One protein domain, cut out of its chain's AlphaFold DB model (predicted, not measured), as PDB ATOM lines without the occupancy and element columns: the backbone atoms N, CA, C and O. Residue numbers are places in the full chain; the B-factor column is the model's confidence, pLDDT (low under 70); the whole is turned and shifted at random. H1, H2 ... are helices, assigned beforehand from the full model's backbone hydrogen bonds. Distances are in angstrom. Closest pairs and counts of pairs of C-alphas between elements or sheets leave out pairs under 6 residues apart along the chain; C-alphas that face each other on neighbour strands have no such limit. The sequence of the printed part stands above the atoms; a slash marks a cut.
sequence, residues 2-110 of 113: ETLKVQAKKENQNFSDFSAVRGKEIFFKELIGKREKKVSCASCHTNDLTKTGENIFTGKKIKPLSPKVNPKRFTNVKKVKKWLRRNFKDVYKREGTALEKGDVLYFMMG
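AT A GLANCE: This is residues 2 to 110 of the 113 residues of the protein "DUF1924 domain-containing protein" of Sulfurimonas sediminis (UniProt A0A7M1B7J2). The longest helix, H4, crosses close to H5, which in turn crosses H2 about perpendicularly; H1 packs on the first residues of H5 at one end of the domain, while little H3 and the long loops make the other end. The 109 printed residues hold five named helices, H1 to H5, and no named strand: all helix, though under half of the residues are in named elements. The whole is compact, radius of gyration of the C-alphas 13.6 A, spanning 41 by 33 by 24 A.

IN THESE COORDINATES: H4, residues 77 to 92, is 21.6 A long from C-alpha 77 at (6.907, 51.885, 32.387). H5, residues 98 to 109, measures 16.3 A and ends at C-alpha 109 (-0.507, 42.496, 39.203). H1 is residues 2 to 11, H2 20 to 28, H3 41 to 45.

HOW THE PARTS SIT: H4 and H5 are close but not clearly touching (C-alphas of Leu 84 and Lys 101, the closest, 6.9 A). H5 touches H2, closest C-alphas Gly 23 and Val 104, 3.8 A, about perpendicular at 89 degrees. With residues 98 to 102 alone H5 touches H1, closest C-alphas Ala 8 and Ala 98, 5.0 A. H2 touches H3, closest C-alphas Phe 27 and Cys 41, 5.1 A. In H1 to H5 every O i to N i+4 pair is within hydrogen-bond range.

THE WHOLE: The printed part has no cut. The links H2 to H3 and H3 to H4 are long. No printed residue is under 70 in pLDDT.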
ATOM      1  N   GLU A   2      -1.688  55.632  35.876       91.94
ATOM      2  CA  GLU A   2      -2.257  56.952  35.534       91.94
ATOM      3  C   GLU A   2      -2.353  57.278  34.043       91.94
ATOM      4  O   GLU A   2      -3.433  57.585  33.555       91.94
ATOM      5  N   THR A   3      -1.274  57.115  33.268       93.62
ATOM      6  CA  THR A   3      -1.337  57.393  31.821       93.62
ATOM      7  C   THR A   3      -2.398  56.557  31.094       93.62
ATOM      8  O   THR A   3      -3.024  57.049  30.164       93.62
ATOM      9  N   LEU A   4      -2.604  55.298  31.497       95.19
ATOM     10  CA  LEU A   4      -3.647  54.458  30.901       95.19
ATOM     11  C   LEU A   4      -5.037  54.888  31.367       95.19
ATOM     12  O   LEU A   4      -5.953  54.836  30.560       95.19
ATOM     13  N   LYS A   5      -5.199  55.328  32.623       96.00
ATOM     14  CA  LYS A   5      -6.487  55.828  33.131       96.00
ATOM     15  C   LYS A   5      -6.928  57.084  32.383       96.00
ATOM     16  O   LYS A   5      -8.060  57.147  31.921       96.00
ATOM     17  N   VAL A   6      -6.011  58.037  32.192       96.75
ATOM     18  CA  VAL A   6      -6.262  59.258  31.406       96.75
ATOM     19  C   VAL A   6      -6.659  58.907  29.972       96.75
ATOM     20  O   VAL A   6      -7.658  59.411  29.465       96.75
ATOM     21  N   GLN A   7      -5.914  58.004  29.330       96.69
ATOM     22  CA  GLN A   7      -6.219  57.581  27.965       96.69
ATOM     23  C   GLN A   7      -7.564  56.841  27.879       96.69
ATOM     24  O   GLN A   7      -8.354  57.133  26.989       96.69
ATOM     25  N   ALA A   8      -7.863  55.937  28.816       97.25
ATOM     26  CA  ALA A   8      -9.123  55.199  28.848       97.25
ATOM     27  C   ALA A   8     -10.325  56.126  29.073       97.25
ATOM     28  O   ALA A   8     -11.342  55.962  28.409       97.25
ATOM     29  N   LYS A   9     -10.192  57.145  29.934       97.25
ATOM     30  CA  LYS A   9     -11.230  58.167  30.136       97.25
ATOM     31  C   LYS A   9     -11.452  59.032  28.896       97.25
ATOM     32  O   LYS A   9     -12.587  59.404  28.612       97.25
ATOM     33  N   LYS A  10     -10.383  59.336  28.153       96.94
ATOM     34  CA  LYS A  10     -10.466  60.064  26.880       96.94
ATOM     35  C   LYS A  10     -11.126  59.226  25.778       96.94
ATOM     36  O   LYS A  10     -11.886  59.770  24.990       96.94
ATOM     37  N   GLU A  11     -10.831  57.928  25.721       95.94
ATOM     38  CA  GLU A  11     -11.426  56.983  24.759       95.94
ATOM     39  C   GLU A  11     -12.886  56.644  25.098       95.94
ATOM     40  O   GLU A  11     -13.689  56.413  24.198       95.94
ATOM     41  N   ASN A  12     -13.240  56.614  26.385       94.62
ATOM     42  CA  ASN A  12     -14.578  56.299  26.869       94.62
ATOM     43  C   ASN A  12     -14.902  57.125  28.125       94.62
ATOM     44  O   ASN A  12     -14.380  56.860  29.211       94.62
ATOM     45  N   GLN A  13     -15.827  58.080  28.005       93.75
ATOM     46  CA  GLN A  13     -16.240  58.937  29.123       93.75
ATOM     47  C   GLN A  13     -16.871  58.154  30.285       93.75
ATOM     48  O   GLN A  13     -16.787  58.604  31.427       93.75
ATOM     49  N   ASN A  14     -17.414  56.958  30.039       95.00
ATOM     50  CA  ASN A  14     -17.979  56.084  31.073       95.00
ATOM     51  C   ASN A  14     -16.922  55.225  31.784       95.00
ATOM     52  O   ASN A  14     -17.254  54.435  32.663       95.00
ATOM     53  N   PHE A  15     -15.639  55.362  31.430       96.75
ATOM     54  CA  PHE A  15     -14.562  54.693  32.149       96.75
ATOM     55  C   PHE A  15     -14.531  55.133  33.623       96.75
ATOM     56  O   PHE A  15     -14.450  56.333  33.927       96.75
ATOM     57  N   SER A  16     -14.571  54.145  34.519       93.62
ATOM     58  CA  SER A  16     -14.509  54.306  35.975       93.62
ATOM     59  C   SER A  16     -13.194  53.768  36.549       93.62
ATOM     60  O   SER A  16     -12.453  54.508  37.192       93.62
ATOM     61  N   ASP A  17     -12.865  52.503  36.282       96.44
ATOM     62  CA  ASP A  17     -11.574  51.890  36.611       96.44
ATOM     63  C   ASP A  17     -11.319  50.645  35.737       96.44
ATOM     64  O   ASP A  17     -12.188  50.168  34.991       96.44
ATOM     65  N   PHE A  18     -10.108  50.104  35.835       97.69
ATOM     66  CA  PHE A  18      -9.779  48.804  35.257       97.69
ATOM     67  C   PHE A  18     -10.345  47.653  36.094       97.69
ATOM     68  O   PHE A  18     -10.618  47.812  37.281       97.69
ATOM     69  N   SER A  19     -10.476  46.483  35.473       97.81
ATOM     70  CA  SER A  19     -10.973  45.258  36.097       97.81
ATOM     71  C   SER A  19     -10.038  44.088  35.816       97.81
ATOM     72  O   SER A  19      -9.759  43.751  34.661       97.81
ATOM     73  N   ALA A  20      -9.595  43.419  36.877       97.44
ATOM     74  CA  ALA A  20      -8.844  42.176  36.794       97.44
ATOM     75  C   ALA A  20      -9.692  41.030  36.228       97.44
ATOM     76  O   ALA A  20      -9.134  40.126  35.609       97.44
ATOM     77  N   VAL A  21     -11.021  41.069  36.385       97.31
ATOM     78  CA  VAL A  21     -11.932  40.069  35.805       97.31
ATOM     79  C   VAL A  21     -11.894  40.142  34.279       97.31
ATOM     80  O   VAL A  21     -11.527  39.161  33.634       97.31
ATOM     81  N   ARG A  22     -12.128  41.329  33.698       97.81
ATOM     82  CA  ARG A  22     -11.983  41.543  32.243       97.81
ATOM     83  C   ARG A  22     -10.556  41.262  31.773       97.81
ATOM     84  O   ARG A  22     -10.334  40.663  30.724       97.81
ATOM     85  N   GLY A  23      -9.567  41.646  32.579       98.25
ATOM     86  CA  GLY A  23      -8.158  41.375  32.305       98.25
ATOM     87  C   GLY A  23      -7.842  39.887  32.204       98.25
ATOM     88  O   GLY A  23      -7.094  39.481  31.315       98.25
ATOM     89  N   LYS A  24      -8.432  39.070  33.083       98.00
ATOM     90  CA  LYS A  24      -8.307  37.610  33.072       98.00
ATOM     91  C   LYS A  24      -8.897  37.024  31.793       98.00
ATOM     92  O   LYS A  24      -8.242  36.203  31.157       98.00
ATOM     93  N   GLU A  25     -10.083  37.471  31.389       98.25
ATOM     94  CA  GLU A  25     -10.709  37.034  30.136       98.25
ATOM     95  C   GLU A  25      -9.806  37.330  28.935       98.25
ATOM     96  O   GLU A  25      -9.517  36.432  28.147       98.25
ATOM     97  N   ILE A  26      -9.272  38.552  28.836       98.38
ATOM     98  CA  ILE A  26      -8.328  38.936  27.775       98.38
ATOM     99  C   ILE A  26      -7.050  38.080  27.839       98.38
ATOM    100  O   ILE A  26      -6.513  37.653  26.820       98.38
ATOM    101  N   PHE A  27      -6.539  37.799  29.035       98.50
ATOM    102  CA  PHE A  27      -5.300  37.040  29.187       98.50
ATOM    103  C   PHE A  27      -5.428  35.588  28.697       98.50
ATOM    104  O   PHE A  27      -4.506  35.063  28.063       98.50
ATOM    105  N   PHE A  28      -6.563  34.948  28.976       98.25
ATOM    106  CA  PHE A  28      -6.809  33.547  28.627       98.25
ATOM    107  C   PHE A  28      -7.508  33.347  27.282       98.25
ATOM    108  O   PHE A  28      -7.506  32.224  26.781       98.25
ATOM    109  N   LYS A  29      -8.066  34.402  26.673       98.12
ATOM    110  CA  LYS A  29      -8.733  34.300  25.374       98.12
ATOM    111  C   LYS A  29      -7.776  33.773  24.315       98.12
ATOM    112  O   LYS A  29      -6.715  34.341  24.055       98.12
ATOM    113  N   GLU A  30      -8.196  32.686  23.690       97.44
ATOM    114  CA  GLU A  30      -7.451  32.018  22.642       97.44
ATOM    115  C   GLU A  30      -7.927  32.484  21.261       97.44
ATOM    116  O   GLU A  30      -9.127  32.575  20.995       97.44
ATOM    117  N   LEU A  31      -6.976  32.827  20.393       96.69
ATOM    118  CA  LEU A  31      -7.208  33.424  19.078       96.69
ATOM    119  C   LEU A  31      -6.205  32.875  18.060       96.69
ATOM    120  O   LEU A  31      -5.145  32.373  18.432       96.69
ATOM    121  N   ILE A  32      -6.503  33.021  16.767       97.69
ATOM    122  CA  ILE A  32      -5.492  32.838  15.719       97.69
ATOM    123  C   ILE A  32      -4.594  34.075  15.706       97.69
ATOM    124  O   ILE A  32      -4.952  35.124  15.165       97.69
ATOM    125  N   GLY A  33      -3.438  33.950  16.347       96.12
ATOM    126  CA  GLY A  33      -2.466  35.018  16.516       96.12
ATOM    127  C   GLY A  33      -1.299  34.902  15.542       96.12
ATOM    128  O   GLY A  33      -1.434  34.554  14.368       96.12
ATOM    129  N   LYS A  34      -0.112  35.231  16.036       94.81
ATOM    130  CA  LYS A  34       1.146  35.227  15.292       94.81
ATOM    131  C   LYS A  34       1.413  33.874  14.625       94.81
ATOM    132  O   LYS A  34       1.287  32.827  15.259       94.81
ATOM    133  N   ARG A  35       1.898  33.923  13.375       94.25
ATOM    134  CA  ARG A  35       2.221  32.744  12.544       94.25
ATOM    135  C   ARG A  35       1.026  31.792  12.381       94.25
ATOM    136  O   ARG A  35       1.225  30.584  12.357       94.25
ATOM    137  N   GLU A  36      -0.189  32.340  12.340       95.25
ATOM    138  CA  GLU A  36      -1.446  31.588  12.215       95.25
ATOM    139  C   GLU A  36      -1.619  30.472  13.260       95.25
ATOM    140  O   GLU A  36      -2.331  29.494  13.044       95.25
ATOM    141  N   LYS A  37      -0.975  30.615  14.426       94.56
ATOM    142  CA  LYS A  37      -1.122  29.668  15.530       94.56
ATOM    143  C   LYS A  37      -2.247  30.094  16.457       94.56
ATOM    144  O   LYS A  37      -2.417  31.279  16.747       94.56
ATOM    145  N   LYS A  38      -2.956  29.099  16.980       96.62
ATOM    146  CA  LYS A  38      -3.921  29.265  18.063       96.62
ATOM    147  C   LYS A  38      -3.164  29.563  19.367       96.62
ATOM    148  O   LYS A  38      -2.395  28.723  19.830       96.62
ATOM    149  N   VAL A  39      -3.280  30.787  19.886       97.00
ATOM    150  CA  VAL A  39      -2.492  31.293  21.026       97.00
ATOM    151  C   VAL A  39      -3.295  32.240  21.920       97.00
ATOM    152  O   VAL A  39      -4.210  32.924  21.465       97.00
ATOM    153  N   SER A  40      -2.897  32.328  23.188       98.06
ATOM    154  CA  SER A  40      -3.337  33.325  24.174       98.06
ATOM    155  C   SER A  40      -2.124  33.951  24.878       98.06
ATOM    156  O   SER A  40      -0.976  33.551  24.647       98.06
ATOM    157  N   CYS A  41      -2.339  34.920  25.778       97.88
ATOM    158  CA  CYS A  41      -1.243  35.422  26.617       97.88
ATOM    159  C   CYS A  41      -0.673  34.294  27.499       97.88
ATOM    160  O   CYS A  41       0.547  34.194  27.679       97.88
ATOM    161  N   ALA A  42      -1.549  33.415  27.994       97.81
ATOM    162  CA  ALA A  42      -1.188  32.270  28.821       97.81
ATOM    163  C   ALA A  42      -0.328  31.236  28.078       97.81
ATOM    164  O   ALA A  42       0.493  30.582  28.716       97.81
ATOM    165  N   SER A  43      -0.413  31.136  26.744       97.56
ATOM    166  CA  SER A  43       0.435  30.209  25.979       97.56
ATOM    167  C   SER A  43       1.931  30.456  26.206       97.56
ATOM    168  O   SER A  43       2.700  29.506  26.222       97.56
ATOM    169  N   CYS A  44       2.354  31.711  26.419       97.50
ATOM    170  CA  CYS A  44       3.753  32.031  26.742       97.50
ATOM    171  C   CYS A  44       4.014  32.238  28.241       97.50
ATOM    172  O   CYS A  44       5.142  32.100  28.711       97.50
ATOM    173  N   HIS A  45       2.998  32.653  28.993       97.75
ATOM    174  CA  HIS A  45       3.150  33.109  30.375       97.75
ATOM    175  C   HIS A  45       2.612  32.129  31.421       97.75
ATOM    176  O   HIS A  45       2.739  32.402  32.613       97.75
ATOM    177  N   THR A  46       2.097  30.982  30.975       95.94
ATOM    178  CA  THR A  46       1.402  29.959  31.766       95.94
ATOM    179  C   THR A  46       0.094  30.465  32.388       95.94
ATOM    180  O   THR A  46      -0.240  31.649  32.318       95.94
ATOM    181  N   ASN A  47      -0.674  29.550  32.980       95.50
ATOM    182  CA  ASN A  47      -1.855  29.873  33.781       95.50
ATOM    183  C   ASN A  47      -1.504  30.349  35.203       95.50
ATOM    184  O   ASN A  47      -2.307  31.035  35.831       95.50
ATOM    185  N   ASP A  48      -0.307  30.020  35.686       96.25
ATOM    186  CA  ASP A  48       0.208  30.401  36.993       96.25
ATOM    187  C   ASP A  48       1.332  31.426  36.834       96.25
ATOM    188  O   ASP A  48       2.494  31.102  36.588       96.25
ATOM    189  N   LEU A  49       0.995  32.701  37.029       97.00
ATOM    190  CA  LEU A  49       1.929  33.812  36.832       97.00
ATOM    191  C   LEU A  49       3.121  33.809  37.802       97.00
ATOM    192  O   LEU A  49       4.029  34.632  37.631       97.00
ATOM    193  N   THR A  50       3.126  32.936  38.815       96.62
ATOM    194  CA  THR A  50       4.274  32.722  39.706       96.62
ATOM    195  C   THR A  50       5.331  31.797  39.099       96.62
ATOM    196  O   THR A  50       6.488  31.821  39.520       96.62
ATOM    197  N   LYS A  51       4.978  31.035  38.060       97.88
ATOM    198  CA  LYS A  51       5.883  30.111  37.379       97.88
ATOM    199  C   LYS A  51       6.636  30.784  36.238       97.88
ATOM    200  O   LYS A  51       6.272  31.842  35.721       97.88
ATOM    201  N   THR A  52       7.752  30.163  35.863       97.94
ATOM    202  CA  THR A  52       8.506  30.552  34.668       97.94
ATOM    203  C   THR A  52       7.717  30.121  33.438       97.94
ATOM    204  O   THR A  52       7.349  28.957  33.323       97.94
ATOM    205  N   GLY A  53       7.466  31.061  32.530       97.88
ATOM    206  CA  GLY A  53       6.889  30.776  31.222       97.88
ATOM    207  C   GLY A  53       7.957  30.562  30.157       97.88
ATOM    208  O   GLY A  53       9.159  30.668  30.415       97.88
ATOM    209  N   GLU A  54       7.519  30.340  28.928       98.06
ATOM    210  CA  GLU A  54       8.393  30.152  27.779       98.06
ATOM    211  C   GLU A  54       7.738  30.719  26.526       98.06
ATOM    212  O   GLU A  54       6.555  30.521  26.269       98.06
ATOM    213  N   ASN A  55       8.501  31.452  25.722       96.12
ATOM    214  CA  ASN A  55       7.998  31.917  24.443       96.12
ATOM    215  C   ASN A  55       7.899  30.743  23.458       96.12
ATOM    216  O   ASN A  55       8.909  30.328  22.894       96.12
ATOM    217  N   ILE A  56       6.679  30.301  23.161       95.38
ATOM    218  CA  ILE A  56       6.401  29.145  22.287       95.38
ATOM    219  C   ILE A  56       6.917  29.282  20.841       95.38
ATOM    220  O   ILE A  56       6.902  28.320  20.080       95.38
ATOM    221  N   PHE A  57       7.333  30.482  20.418       93.81
ATOM    222  CA  PHE A  57       7.863  30.734  19.073       93.81
ATOM    223  C   PHE A  57       9.391  30.726  19.006       93.81
ATOM    224  O   PHE A  57       9.935  30.698  17.902       93.81
ATOM    225  N   THR A  58      10.072  30.837  20.151       95.44
ATOM    226  CA  THR A  58      11.536  30.996  20.232       95.44
ATOM    227  C   THR A  58      12.202  30.107  21.281       95.44
ATOM    228  O   THR A  58      13.425  30.112  21.356       95.44
ATOM    229  N   GLY A  59      11.437  29.415  22.131       96.50
ATOM    230  CA  GLY A  59      11.946  28.604  23.244       96.50
ATOM    231  C   GLY A  59      12.556  29.413  24.396       96.50
ATOM    232  O   GLY A  59      13.102  28.865  25.350       96.50
ATOM    233  N   LYS A  60      12.519  30.753  24.336       97.25
ATOM    234  CA  LYS A  60      13.151  31.592  25.363       97.25
ATOM    235  C   LYS A  60      12.335  31.582  26.651       97.25
ATOM    236  O   LYS A  60      11.178  32.007  26.648       97.25
ATOM    237  N   LYS A  61      12.977  31.213  27.764       97.88
ATOM    238  CA  LYS A  61      12.391  31.289  29.109       97.88
ATOM    239  C   LYS A  61      11.991  32.720  29.473       97.88
ATOM    240  O   LYS A  61      12.720  33.686  29.230       97.88
ATOM    241  N   ILE A  62      10.839  32.851  30.117       97.69
ATOM    242  CA  ILE A  62      10.257  34.109  30.573       97.69
ATOM    243  C   ILE A  62      10.121  34.048  32.091       97.69
ATOM    244  O   ILE A  62       9.319  33.286  32.620       97.69
ATOM    245  N   LYS A  63      10.869  34.903  32.802       97.06
ATOM    246  CA  LYS A  63      10.744  35.031  34.265       97.06
ATOM    247  C   LYS A  63       9.280  35.275  34.672       97.06
ATOM    248  O   LYS A  63       8.611  36.011  33.933       97.06
ATOM    249  N   PRO A  64       8.839  34.803  35.851       97.56
ATOM    250  CA  PRO A  64       7.472  34.983  36.340       97.56
ATOM    251  C   PRO A  64       6.939  36.407  36.168       97.56
ATOM    252  O   PRO A  64       7.699  37.388  36.254       97.56
ATOM    253  N   LEU A  65       5.645  36.518  35.870       97.00
ATOM    254  CA  LEU A  65       4.965  37.805  35.718       97.00
ATOM    255  C   LEU A  65       4.468  38.353  37.053       97.00
ATOM    256  O   LEU A  65       4.485  39.569  37.224       97.00
ATOM    257  N   SER A  66       4.072  37.479  37.977       96.50
ATOM    258  CA  SER A  66       3.519  37.869  39.269       96.50
ATOM    259  C   SER A  66       4.537  38.681  40.081       96.50
ATOM    260  O   SER A  66       5.639  38.183  40.350       96.50
ATOM    261  N   PRO A  67       4.186  39.902  40.528       96.00
ATOM    262  CA  PRO A  67       5.043  40.699  41.401       96.00
ATOM    263  C   PRO A  67       5.378  40.011  42.727       96.00
ATOM    264  O   PRO A  67       6.431  40.295  43.287       96.00
ATOM    265  N   LYS A  68       4.540  39.065  43.189       95.12
ATOM    266  CA  LYS A  68       4.761  38.304  44.432       95.12
ATOM    267  C   LYS A  68       6.095  37.552  44.439       95.12
ATOM    268  O   LYS A  68       6.752  37.487  45.465       95.12
ATOM    269  N   VAL A  69       6.495  37.002  43.290       96.56
ATOM    270  CA  VAL A  69       7.749  36.236  43.134       96.56
ATOM    271  C   VAL A  69       8.776  36.955  42.257       96.56
ATOM    272  O   VAL A  69       9.924  36.534  42.145       96.56
ATOM    273  N   ASN A  70       8.379  38.049  41.602       96.31
ATOM    274  CA  ASN A  70       9.264  38.873  40.790       96.31
ATOM    275  C   ASN A  70       8.941  40.367  40.971       96.31
ATOM    276  O   ASN A  70       8.360  40.981  40.071       96.31
ATOM    277  N   PRO A  71       9.365  40.987  42.090       95.50
ATOM    278  CA  PRO A  71       9.026  42.376  42.429       95.50
ATOM    279  C   PRO A  71       9.515  43.416  41.411       95.50
ATOM    280  O   PRO A  71       9.011  44.531  41.349       95.50
ATOM    281  N   LYS A  72      10.485  43.054  40.558       94.19
ATOM    282  CA  LYS A  72      10.973  43.908  39.462       94.19
ATOM    283  C   LYS A  72      10.000  43.967  38.273       94.19
ATOM    284  O   LYS A  72      10.261  44.686  37.305       94.19
ATOM    285  N   ARG A  73       8.914  43.183  38.270       94.62
ATOM    286  CA  ARG A  73       7.881  43.245  37.226       94.62
ATOM    287  C   ARG A  73       7.066  44.524  37.346       94.62
ATOM    288  O   ARG A  73       6.817  45.031  38.425       94.62
ATOM    289  N   PHE A  74       6.676  45.049  36.187       94.81
ATOM    290  CA  PHE A  74       5.839  46.245  36.035       94.81
ATOM    291  C   PHE A  74       6.392  47.567  36.610       94.81
ATOM    292  O   PHE A  74       5.719  48.584  36.505       94.81
ATOM    293  N   THR A  75       7.639  47.607  37.092       94.75
ATOM    294  CA  THR A  75       8.271  48.832  37.622       94.75
ATOM    295  C   THR A  75       8.793  49.776  36.531       94.75
ATOM    296  O   THR A  75       8.755  50.993  36.676       94.75
ATOM    297  N   ASN A  76       9.250  49.244  35.391       96.12
ATOM    298  CA  ASN A  76       9.728  50.055  34.268       96.12
ATOM    299  C   ASN A  76       8.611  50.291  33.238       96.12
ATOM    300  O   ASN A  76       8.324  49.432  32.397       96.12
ATOM    301  N   VAL A  77       8.028  51.491  33.259       94.38
ATOM    302  CA  VAL A  77       6.907  51.885  32.387       94.38
ATOM    303  C   VAL A  77       7.237  51.744  30.897       94.38
ATOM    304  O   VAL A  77       6.408  51.239  30.136       94.38
ATOM    305  N   LYS A  78       8.444  52.128  30.456       95.38
ATOM    306  CA  LYS A  78       8.857  51.999  29.042       95.38
ATOM    307  C   LYS A  78       8.858  50.531  28.605       95.38
ATOM    308  O   LYS A  78       8.359  50.197  27.529       95.38
ATOM    309  N   LYS A  79       9.361  49.637  29.464       96.12
ATOM    310  CA  LYS A  79       9.366  48.188  29.224       96.12
ATOM    311  C   LYS A  79       7.944  47.628  29.176       96.12
ATOM    312  O   LYS A  79       7.643  46.870  28.258       96.12
ATOM    313  N   VAL A  80       7.072  48.026  30.104       96.81
ATOM    314  CA  VAL A  80       5.662  47.599  30.122       96.81
ATOM    315  C   VAL A  80       4.948  48.008  28.835       96.81
ATOM    316  O   VAL A  80       4.400  47.147  28.150       96.81
ATOM    317  N   LYS A  81       5.031  49.288  28.443       96.12
ATOM    318  CA  LYS A  81       4.416  49.797  27.205       96.12
ATOM    319  C   LYS A  81       4.901  49.030  25.970       96.12
ATOM    320  O   LYS A  81       4.090  48.606  25.147       96.12
ATOM    321  N   LYS A  82       6.217  48.802  25.860       97.19
ATOM    322  CA  LYS A  82       6.819  48.043  24.752       97.19
ATOM    323  C   LYS A  82       6.252  46.627  24.653       97.19
ATOM    324  O   LYS A  82       5.896  46.201  23.556       97.19
ATOM    325  N   TRP A  83       6.213  45.899  25.768       97.44
ATOM    326  CA  TRP A  83       5.802  44.496  25.765       97.44
ATOM    327  C   TRP A  83       4.299  44.319  25.625       97.44
ATOM    328  O   TRP A  83       3.902  43.467  24.845       97.44
ATOM    329  N   LEU A  84       3.467  45.157  26.249       97.12
ATOM    330  CA  LEU A  84       2.021  45.113  26.004       97.12
ATOM    331  C   LEU A  84       1.708  45.326  24.523       97.12
ATOM    332  O   LEU A  84       0.991  44.529  23.932       97.12
ATOM    333  N   ARG A  85       2.316  46.333  23.884       96.94
ATOM    334  CA  ARG A  85       2.115  46.569  22.448       96.94
ATOM    335  C   ARG A  85       2.492  45.354  21.596       96.94
ATOM    336  O   ARG A  85       1.750  44.996  20.690       96.94
ATOM    337  N   ARG A  86       3.642  44.729  21.868       97.44
ATOM    338  CA  ARG A  86       4.112  43.549  21.120       97.44
ATOM    339  C   ARG A  86       3.241  42.322  21.373       97.44
ATOM    340  O   ARG A  86       2.856  41.666  20.419       97.44
ATOM    341  N   ASN A  87       2.906  42.050  22.628       97.44
ATOM    342  CA  ASN A  87       2.150  40.863  23.015       97.44
ATOM    343  C   ASN A  87       0.708  40.921  22.496       97.44
ATOM    344  O   ASN A  87       0.215  39.919  21.992       97.44
ATOM    345  N   PHE A  88       0.062  42.095  22.521       98.38
ATOM    346  CA  PHE A  88      -1.240  42.268  21.870       98.38
ATOM    347  C   PHE A  88      -1.150  42.031  20.358       98.38
ATOM    348  O   PHE A  88      -1.988  41.322  19.819       98.38
ATOM    349  N   LYS A  89      -0.109  42.512  19.667       97.81
ATOM    350  CA  LYS A  89       0.063  42.194  18.237       97.81
ATOM    351  C   LYS A  89       0.309  40.706  17.994       97.81
ATOM    352  O   LYS A  89      -0.197  40.164  17.021       97.81
ATOM    353  N   ASP A  90       1.050  40.049  18.880       96.56
ATOM    354  CA  ASP A  90       1.348  38.625  18.753       96.56
ATOM    355  C   ASP A  90       0.112  37.739  19.012       96.56
ATOM    356  O   ASP A  90      -0.021  36.702  18.372       96.56
ATOM    357  N   VAL A  91      -0.799  38.125  19.911       97.62
ATOM    358  CA  VAL A  91      -1.986  37.316  20.263       97.62
ATOM    359  C   VAL A  91      -3.244  37.769  19.513       97.62
ATOM    360  O   VAL A  91      -3.955  36.952  18.944       97.62
ATOM    361  N   TYR A  92      -3.500  39.077  19.473       97.75
ATOM    362  CA  TYR A  92      -4.715  39.692  18.924       97.75
ATOM    363  C   TYR A  92      -4.546  40.260  17.510       97.75
ATOM    364  O   TYR A  92      -5.511  40.787  16.961       97.75
ATOM    365  N   LYS A  93      -3.338  40.231  16.927       97.44
ATOM    366  CA  LYS A  93      -3.021  40.839  15.614       97.44
ATOM    367  C   LYS A  93      -3.311  42.351  15.518       97.44
ATOM    368  O   LYS A  93      -3.269  42.926  14.436       97.44
ATOM    369  N   ARG A  94      -3.525  43.030  16.651       97.69
ATOM    370  CA  ARG A  94      -3.743  44.484  16.754       97.69
ATOM    371  C   ARG A  94      -3.117  45.051  18.021       97.69
ATOM    372  O   ARG A  94      -2.643  44.313  18.879       97.69
ATOM    373  N   GLU A  95      -3.112  46.372  18.160       97.19
ATOM    374  CA  GLU A  95      -2.802  46.984  19.452       97.19
ATOM    375  C   GLU A  95      -4.008  46.889  20.396       97.19
ATOM    376  O   GLU A  95      -5.157  47.002  19.968       97.19
ATOM    377  N   GLY A  96      -3.740  46.662  21.683       97.44
ATOM    378  CA  GLY A  96      -4.774  46.740  22.716       97.44
ATOM    379  C   GLY A  96      -5.194  48.188  22.979       97.44
ATOM    380  O   GLY A  96      -4.349  49.092  22.913       97.44
ATOM    381  N   THR A  97      -6.461  48.411  23.313       97.75
ATOM    382  CA  THR A  97      -6.973  49.717  23.767       97.75
ATOM    383  C   THR A  97      -6.398  50.087  25.137       97.75
ATOM    384  O   THR A  97      -5.740  49.267  25.792       97.75
ATOM    385  N   ALA A  98      -6.599  51.327  25.597       97.81
ATOM    386  CA  ALA A  98      -6.148  51.706  26.937       97.81
ATOM    387  C   ALA A  98      -6.852  50.893  28.034       97.81
ATOM    388  O   ALA A  98      -6.193  50.475  28.990       97.81
ATOM    389  N   LEU A  99      -8.146  50.611  27.845       98.00
ATOM    390  CA  LEU A  99      -8.946  49.756  28.721       98.00
ATOM    391  C   LEU A  99      -8.365  48.339  28.803       98.00
ATOM    392  O   LEU A  99      -7.995  47.897  29.886       98.00
ATOM    393  N   GLU A 100      -8.178  47.670  27.661       98.25
ATOM    394  CA  GLU A 100      -7.662  46.293  27.617       98.25
ATOM    395  C   GLU A 100      -6.264  46.182  28.239       98.25
ATOM    396  O   GLU A 100      -5.966  45.250  28.988       98.25
ATOM    397  N   LYS A 101      -5.388  47.153  27.953       98.31
ATOM    398  CA  LYS A 101      -4.036  47.202  28.527       98.31
ATOM    399  C   LYS A 101      -4.075  47.350  30.047       98.31
ATOM    400  O   LYS A 101      -3.257  46.732  30.729       98.31
ATOM    401  N   GLY A 102      -4.967  48.190  30.567       97.94
ATOM    402  CA  GLY A 102      -5.107  48.412  32.003       97.94
ATOM    403  C   GLY A 102      -5.734  47.225  32.727       97.94
ATOM    404  O   GLY A 102      -5.192  46.792  33.742       97.94
ATOM    405  N   ASP A 103      -6.790  46.643  32.159       98.44
ATOM    406  CA  ASP A 103      -7.469  45.454  32.680       98.44
ATOM    407  C   ASP A 103      -6.491  44.275  32.813       98.44
ATOM    408  O   ASP A 103      -6.339  43.688  33.887       98.44
ATOM    409  N   VAL A 104      -5.730  43.976  31.751       98.00
ATOM    410  CA  VAL A 104      -4.723  42.899  31.774       98.00
ATOM    411  C   VAL A 104      -3.609  43.185  32.786       98.00
ATOM    412  O   VAL A 104      -3.112  42.259  33.429       98.00
ATOM    413  N   LEU A 105      -3.211  44.449  32.978       97.31
ATOM    414  CA  LEU A 105      -2.239  44.807  34.016       97.31
ATOM    415  C   LEU A 105      -2.787  44.581  35.428       97.31
ATOM    416  O   LEU A 105      -2.058  44.021  36.243       97.31
ATOM    417  N   TYR A 106      -4.039  44.957  35.718       97.25
ATOM    418  CA  TYR A 106      -4.671  44.672  37.015       97.25
ATOM    419  C   TYR A 106      -4.685  43.175  37.308       97.25
ATOM    420  O   TYR A 106      -4.241  42.765  38.381       97.25
ATOM    421  N   PHE A 107      -5.075  42.365  36.321       97.81
ATOM    422  CA  PHE A 107      -5.033  40.911  36.438       97.81
ATOM    423  C   PHE A 107      -3.618  40.397  36.752       97.81
ATOM    424  O   PHE A 107      -3.415  39.702  37.746       97.81
ATOM    425  N   MET A 108      -2.614  40.776  35.954       96.62
ATOM    426  CA  MET A 108      -1.242  40.283  36.141       96.62
ATOM    427  C   MET A 108      -0.586  40.765  37.442       96.62
ATOM    428  O   MET A 108       0.302  40.094  37.971       96.62
ATOM    429  N   MET A 109      -0.987  41.936  37.940       95.44
ATOM    430  CA  MET A 109      -0.507  42.496  39.203       95.44
ATOM    431  C   MET A 109      -1.254  41.937  40.422       95.44
ATOM    432  O   MET A 109      -0.806  42.161  41.544       95.44
ATOM    433  N   GLY A 110      -2.350  41.198  40.221       92.50
ATOM    434  CA  GLY A 110      -3.182  40.672  41.303       92.50
ATOM    435  C   GLY A 110      -3.978  41.752  42.040       92.50
ATOM    436  O   GLY A 110      -4.242  41.603  43.230       92.50
TER     437      GLY A 110